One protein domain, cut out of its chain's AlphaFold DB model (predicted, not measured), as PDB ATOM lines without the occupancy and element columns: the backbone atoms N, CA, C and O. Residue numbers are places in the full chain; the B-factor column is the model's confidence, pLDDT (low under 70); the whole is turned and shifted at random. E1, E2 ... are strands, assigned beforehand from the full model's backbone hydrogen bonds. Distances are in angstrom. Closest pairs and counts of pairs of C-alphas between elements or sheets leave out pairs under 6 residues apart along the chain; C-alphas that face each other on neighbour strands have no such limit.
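Overview. This is residues 244 to 293 of the 293 residues of an uncharacterized protein of Chloroflexi bacterium (UniProt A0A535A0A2). A small, strongly twisted sheet of three strands, E1, E2 and E3, folded back and forth as two hairpins in a row, makes the core; a long strand-free stretch runs past E1 before folding back into it, and its first residues, 244 to 249, stick out as a free tail. The printed part has 50 residues, with no named helix and three named strands in the order E1, E2, E3 along the chain. The sheet has the same order and is antiparallel throughout. The class is all strand, though under half of the residues, 20 of the 50, are in named elements. The whole is flat and only just compact, close to loose, with a radius of gyration of the C-alphas of 11.6 A and spans of 32 by 30 by 16 A.

Along the chain. E1, residues 264 to 270, is 19.1 A long from first to last C-alpha and begins with C-alpha 264 at (20.697, 13.630, 4.934). E2, residues 275 to 281, is 19.3 A long, from C-alpha 275 at (8.861, 20.986, -8.150). E3, residues 286 to 291, is 12.9 A long and ends with C-alpha 291 at (13.224, 25.186, -7.926). Residues 244 to 263 hold no named element.

Arrangement. The sheet is a meander, each strand the antiparallel neighbour of the one before. E2 is the inner strand, and E1 and E3 are the edge strands. The sheet's C-alphas lie up to 4.8 A off their best plane. E1 and E2 form a hairpin, with 153 degrees between their directions. The C-alphas of Leu 266 and Val 279 face each other at 4.7 A. N 267 and O 278 are within hydrogen-bond range at 3.0 A, as are N 278 and O 267 at 2.9 A. E2 and E3 form the other hairpin, with 155 degrees between their directions. There the C-alphas of Gln 276 and Thr 291 face each other at 4.4 A. N 279 and O 287, 2.9 A apart, and N 287 and O 279, 2.8 A apart, are within hydrogen-bond range.

Size, cuts and confidence. The two C-alphas farthest apart are those of Thr 245 and Thr 283, at 33.1 A. The first and last printed C-alphas, those of Thr 244 and Pro 293, are 25.9 A apart, and Pro 293 is the chain's last residue. The links from E1 to E2 and from E2 to E3 are tight, with 4 residues in each. Residues 244 to 249 stand free. The printed part has no cut. The mean pLDDT of the printed part is 95.6, and no printed residue is under 70.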
ATOM      1  N   THR A 244      24.351   3.899 -11.465       96.00
ATOM      2  CA  THR A 244      23.219   4.010 -12.394       96.00
ATOM      3  C   THR A 244      23.717   4.526 -13.739       96.00
ATOM      4  O   THR A 244      24.405   5.540 -13.804       96.00
ATOM      5  N   THR A 245      23.355   3.851 -14.829       96.62
ATOM      6  CA  THR A 245      23.711   4.273 -16.200       96.62
ATOM      7  C   THR A 245      22.724   5.281 -16.794       96.62
ATOM      8  O   THR A 245      22.970   5.837 -17.864       96.62
ATOM      9  N   LYS A 246      21.588   5.489 -16.124       96.00
ATOM     10  CA  LYS A 246      20.511   6.415 -16.489       96.00
ATOM     11  C   LYS A 246      20.246   7.369 -15.317       96.00
ATOM     12  O   LYS A 246      21.100   7.541 -14.450       96.00
ATOM     13  N   PHE A 247      19.082   8.005 -15.309       95.56
ATOM     14  CA  PHE A 247      18.664   8.911 -14.249       95.56
ATOM     15  C   PHE A 247      17.992   8.169 -13.086       95.56
ATOM     16  O   PHE A 247      17.574   7.017 -13.211       95.56
ATOM     17  N   VAL A 248      17.888   8.863 -11.953       96.50
ATOM     18  CA  VAL A 248      17.047   8.467 -10.822       96.50
ATOM     19  C   VAL A 248      15.757   9.266 -10.924       96.50
ATOM     20  O   VAL A 248      15.773  10.482 -10.748       96.50
ATOM     21  N   GLU A 249      14.663   8.583 -11.234       96.12
ATOM     22  CA  GLU A 249      13.325   9.175 -11.211       96.12
ATOM     23  C   GLU A 249      12.848   9.296  -9.761       96.12
ATOM     24  O   GLU A 249      13.040   8.375  -8.960       96.12
ATOM     25  N   MET A 250      12.242  10.426  -9.404       95.94
ATOM     26  CA  MET A 250      11.771  10.693  -8.046       95.94
ATOM     27  C   MET A 250      10.394  11.343  -8.104       95.94
ATOM     28  O   MET A 250      10.169  12.249  -8.896       95.94
ATOM     29  N   GLN A 251       9.488  10.922  -7.226       96.44
ATOM     30  CA  GLN A 251       8.167  11.532  -7.095       96.44
ATOM     31  C   GLN A 251       8.175  12.592  -5.989       96.44
ATOM     32  O   GLN A 251       8.849  12.434  -4.966       96.44
ATOM     33  N   GLU A 252       7.411  13.665  -6.187       97.56
ATOM     34  CA  GLU A 252       7.156  14.652  -5.141       97.56
ATOM     35  C   GLU A 252       6.498  14.014  -3.921       97.56
ATOM     36  O   GLU A 252       5.568  13.212  -4.021       97.56
ATOM     37  N   ILE A 253       6.982  14.408  -2.748       96.69
ATOM     38  CA  ILE A 253       6.453  13.972  -1.464       96.69
ATOM     39  C   ILE A 253       6.307  15.161  -0.521       96.69
ATOM     40  O   ILE A 253       6.961  16.200  -0.659       96.69
ATOM     41  N   THR A 254       5.496  14.984   0.519       93.94
ATOM     42  CA  THR A 254       5.550  15.870   1.681       93.94
ATOM     43  C   THR A 254       6.941  15.804   2.307       93.94
ATOM     44  O   THR A 254       7.540  14.730   2.399       93.94
ATOM     45  N   ALA A 255       7.451  16.954   2.761       93.25
ATOM     46  CA  ALA A 255       8.776  17.041   3.363       93.25
ATOM     47  C   ALA A 255       8.942  15.980   4.472       93.25
ATOM     48  O   ALA A 255       8.248  16.041   5.493       93.25
ATOM     49  N   PRO A 256       9.860  15.010   4.307       95.12
ATOM     50  CA  PRO A 256       9.970  13.890   5.228       95.12
ATOM     51  C   PRO A 256      10.539  14.379   6.558       95.12
ATOM     52  O   PRO A 256      11.276  15.362   6.571       95.12
ATOM     53  N   ALA A 257      10.276  13.680   7.667       94.81
ATOM     54  CA  ALA A 257      10.866  14.006   8.975       94.81
ATOM     55  C   ALA A 257      12.403  14.167   8.913       94.81
ATOM     56  O   ALA A 257      13.058  13.663   7.995       94.81
ATOM     57  N   ALA A 258      13.005  14.865   9.878       95.69
ATOM     58  CA  ALA A 258      14.461  14.976   9.928       95.69
ATOM     59  C   ALA A 258      15.103  13.578  10.087       95.69
ATOM     60  O   ALA A 258      14.582  12.745  10.836       95.69
ATOM     61  N   PRO A 259      16.194  13.263   9.365       96.06
ATOM     62  CA  PRO A 259      16.943  12.040   9.621       96.06
ATOM     63  C   PRO A 259      17.698  12.124  10.961       96.06
ATOM     64  O   PRO A 259      17.870  13.201  11.524       96.06
ATOM     65  N   GLY A 260      18.190  10.982  11.455       95.00
ATOM     66  CA  GLY A 260      19.100  10.951  12.609       95.00
ATOM     67  C   GLY A 260      20.455  11.623  12.328       95.00
ATOM     68  O   GLY A 260      20.714  12.085  11.217       95.00
ATOM     69  N   LEU A 261      21.335  11.646  13.335       95.88
ATOM     70  CA  LEU A 261      22.680  12.228  13.224       95.88
ATOM     71  C   LEU A 261      23.455  11.678  12.010       95.88
ATOM     72  O   LEU A 261      23.321  10.503  11.661       95.88
ATOM     73  N   ASN A 262      24.290  12.532  11.407       94.62
ATOM     74  CA  ASN A 262      25.199  12.196  10.301       94.62
ATOM     75  C   ASN A 262      24.502  11.633   9.050       94.62
ATOM     76  O   ASN A 262      25.064  10.815   8.322       94.62
ATOM     77  N   LYS A 263      23.257  12.052   8.806       95.31
ATOM     78  CA  LYS A 263      22.453  11.633   7.655       95.31
ATOM     79  C   LYS A 263      21.778  12.835   7.000       95.31
ATOM     80  O   LYS A 263      21.473  13.830   7.655       95.31
ATOM     81  N   ALA A 264      21.493  12.694   5.712       95.69
ATOM     82  CA  ALA A 264      20.697  13.630   4.934       95.69
ATOM     83  C   ALA A 264      19.634  12.871   4.130       95.69
ATOM     84  O   ALA A 264      19.787  11.677   3.860       95.69
ATOM     85  N   ARG A 265      18.546  13.551   3.766       96.44
ATOM     86  CA  ARG A 265      17.493  13.020   2.888       96.44
ATOM     87  C   ARG A 265      17.413  13.873   1.630       96.44
ATOM     88  O   ARG A 265      17.223  15.078   1.758       96.44
ATOM     89  N   LEU A 266      17.531  13.245   0.462       96.62
ATOM     90  CA  LEU A 266      17.268  13.851  -0.845       96.62
ATOM     91  C   LEU A 266      15.815  13.560  -1.231       96.62
ATOM     92  O   LEU A 266      15.389  12.409  -1.141       96.62
ATOM     93  N   PHE A 267      15.053  14.578  -1.617       97.88
ATOM     94  CA  PHE A 267      13.648  14.418  -1.995       97.88
ATOM     95  C   PHE A 267      13.177  15.552  -2.908       97.88
ATOM     96  O   PHE A 267      13.828  16.597  -2.994       97.88
ATOM     97  N   LEU A 268      12.034  15.333  -3.558       98.19
ATOM     98  CA  LEU A 268      11.291  16.363  -4.275       98.19
ATOM     99  C   LEU A 268      10.065  16.781  -3.460       98.19
ATOM    100  O   LEU A 268       9.458  15.942  -2.793       98.19
ATOM    101  N   ARG A 269       9.689  18.059  -3.515       96.44
ATOM    102  CA  ARG A 269       8.431  18.562  -2.939       96.44
ATOM    103  C   ARG A 269       7.749  19.540  -3.883       96.44
ATOM    104  O   ARG A 269       8.446  20.276  -4.583       96.44
ATOM    105  N   ASP A 270       6.424  19.591  -3.812       96.12
ATOM    106  CA  ASP A 270       5.644  20.646  -4.454       96.12
ATOM    107  C   ASP A 270       5.810  21.980  -3.707       96.12
ATOM    108  O   ASP A 270       5.874  22.039  -2.474       96.12
ATOM    109  N   ASN A 271       5.878  23.060  -4.476       94.06
ATOM    110  CA  ASN A 271       5.892  24.437  -4.015       94.06
ATOM    111  C   ASN A 271       4.941  25.277  -4.876       94.06
ATOM    112  O   ASN A 271       5.375  26.160  -5.622       94.06
ATOM    113  N   GLY A 272       3.642  24.988  -4.771       90.44
ATOM    114  CA  GLY A 272       2.598  25.747  -5.457       90.44
ATOM    115  C   GLY A 272       2.559  25.467  -6.958       90.44
ATOM    116  O   GLY A 272       2.493  26.402  -7.751       90.44
ATOM    117  N   GLY A 273       2.646  24.192  -7.341       91.69
ATOM    118  CA  GLY A 273       2.676  23.730  -8.729       91.69
ATOM    119  C   GLY A 273       4.074  23.697  -9.351       91.69
ATOM    120  O   GLY A 273       4.195  23.457 -10.550       91.69
ATOM    121  N   LYS A 274       5.123  23.957  -8.561       95.56
ATOM    122  CA  LYS A 274       6.523  23.869  -8.988       95.56
ATOM    123  C   LYS A 274       7.272  22.843  -8.156       95.56
ATOM    124  O   LYS A 274       7.300  22.946  -6.931       95.56
ATOM    125  N   THR A 275       8.008  21.966  -8.822       97.69
ATOM    126  CA  THR A 275       8.861  20.986  -8.150       97.69
ATOM    127  C   THR A 275      10.125  21.628  -7.579       97.69
ATOM    128  O   THR A 275      10.820  22.395  -8.253       97.69
ATOM    129  N   GLN A 276      10.484  21.283  -6.341       97.62
ATOM    130  CA  GLN A 276      11.760  21.648  -5.719       97.62
ATOM    131  C   GLN A 276      12.616  20.419  -5.424       97.62
ATOM    132  O   GLN A 276      12.148  19.485  -4.779       97.62
ATOM    133  N   LEU A 277      13.895  20.464  -5.811       98.12
ATOM    134  CA  LEU A 277      14.908  19.506  -5.369       98.12
ATOM    135  C   LEU A 277      15.472  19.941  -4.017       98.12
ATOM    136  O   LEU A 277      16.064  21.019  -3.896       98.12
ATOM    137  N   CYS A 278      15.314  19.093  -3.004       97.81
ATOM    138  CA  CYS A 278      15.598  19.437  -1.619       97.81
ATOM    139  C   CYS A 278      16.528  18.437  -0.928       97.81
ATOM    140  O   CYS A 278      16.469  17.230  -1.163       97.81
ATOM    141  N   VAL A 279      17.320  18.950   0.015       97.56
ATOM    142  CA  VAL A 279      18.070  18.151   0.991       97.56
ATOM    143  C   VAL A 279      17.653  18.548   2.403       97.56
ATOM    144  O   VAL A 279      17.658  19.728   2.747       97.56
ATOM    145  N   ARG A 280      17.301  17.567   3.241       97.00
ATOM    146  CA  ARG A 280      17.004  17.775   4.669       97.00
ATOM    147  C   ARG A 280      18.069  17.138   5.554       97.00
ATOM    148  O   ARG A 280      18.357  15.949   5.402       97.00
ATOM    149  N   PHE A 281      18.589  17.907   6.508       95.00
ATOM    150  CA  PHE A 281      19.572  17.464   7.507       95.00
ATOM    151  C   PHE A 281      18.927  17.205   8.879       95.00
ATOM    152  O   PHE A 281      17.738  17.468   9.081       95.00
ATOM    153  N   ASN A 282      19.705  16.673   9.830       95.06
ATOM    154  CA  ASN A 282      19.209  16.266  11.153       95.06
ATOM    155  C   ASN A 282      18.620  17.420  11.992       95.06
ATOM    156  O   ASN A 282      17.733  17.177  12.802       95.06
ATOM    157  N   THR A 283      19.059  18.665  11.777       92.69
ATOM    158  CA  THR A 283      18.603  19.858  12.512       92.69
ATOM    159  C   THR A 283      17.204  20.307  12.096       92.69
ATOM    160  O   THR A 283      16.672  21.275  12.627       92.69
ATOM    161  N   GLY A 284      16.592  19.617  11.131       88.38
ATOM    162  CA  GLY A 284      15.235  19.879  10.669       88.38
ATOM    163  C   GLY A 284      15.148  20.851   9.496       88.38
ATOM    164  O   GLY A 284      14.126  20.818   8.811       88.38
ATOM    165  N   GLY A 285      16.203  21.625   9.217       89.88
ATOM    166  CA  GLY A 285      16.268  22.551   8.086       89.88
ATOM    167  C   GLY A 285      16.229  21.845   6.726       89.88
ATOM    168  O   GLY A 285      16.864  20.803   6.534       89.88
ATOM    169  N   VAL A 286      15.479  22.425   5.785       95.12
ATOM    170  CA  VAL A 286      15.411  21.988   4.383       95.12
ATOM    171  C   VAL A 286      16.167  22.990   3.521       95.12
ATOM    172  O   VAL A 286      15.787  24.155   3.447       95.12
ATOM    173  N   LEU A 287      17.211  22.519   2.846       96.06
ATOM    174  CA  LEU A 287      17.904  23.259   1.802       96.06
ATOM    175  C   LEU A 287      17.231  22.976   0.459       96.06
ATOM    176  O   LEU A 287      17.126  21.819   0.048       96.06
ATOM    177  N   VAL A 288      16.810  24.026  -0.239       96.94
ATOM    178  CA  VAL A 288      16.370  23.930  -1.635       96.94
ATOM    179  C   VAL A 288      17.600  24.086  -2.520       96.94
ATOM    180  O   VAL A 288      18.231  25.138  -2.519       96.94
ATOM    181  N   ILE A 289      17.946  23.038  -3.266       97.31
ATOM    182  CA  ILE A 289      19.044  23.077  -4.239       97.31
ATOM    183  C   ILE A 289      18.587  23.843  -5.478       97.31
ATOM    184  O   ILE A 289      19.307  24.692  -6.004       97.31
ATOM    185  N   LYS A 290      17.379  23.531  -5.960       97.88
ATOM    186  CA  LYS A 290      16.804  24.160  -7.144       97.88
ATOM    187  C   LYS A 290      15.282  24.095  -7.106       97.88
ATOM    188  O   LYS A 290      14.713  23.095  -6.677       97.88
ATOM    189  N   THR A 291      14.653  25.152  -7.599       96.94
ATOM    190  CA  THR A 291      13.224  25.186  -7.926       96.94
ATOM    191  C   THR A 291      13.084  25.063  -9.434       96.94
ATOM    192  O   THR A 291      13.906  25.626 -10.165       96.94
ATOM    193  N   GLN A 292      12.064  24.338  -9.889       96.62
ATOM    194  CA  GLN A 292      11.656  24.318 -11.287       96.62
ATOM    195  C   GLN A 292      11.568  25.761 -11.821       96.62
ATOM    196  O   GLN A 292      11.018  26.622 -11.122       96.62
ATOM    197  N   PRO A 293      12.162  26.043 -12.996       92.31
ATOM    198  CA  PRO A 293      12.155  27.384 -13.575       92.31
ATOM    199  C   PRO A 293      10.738  27.953 -13.713       92.31
ATOM    200  O   PRO A 293       9.759  27.188 -13.855       92.31
TER     201      PRO A 293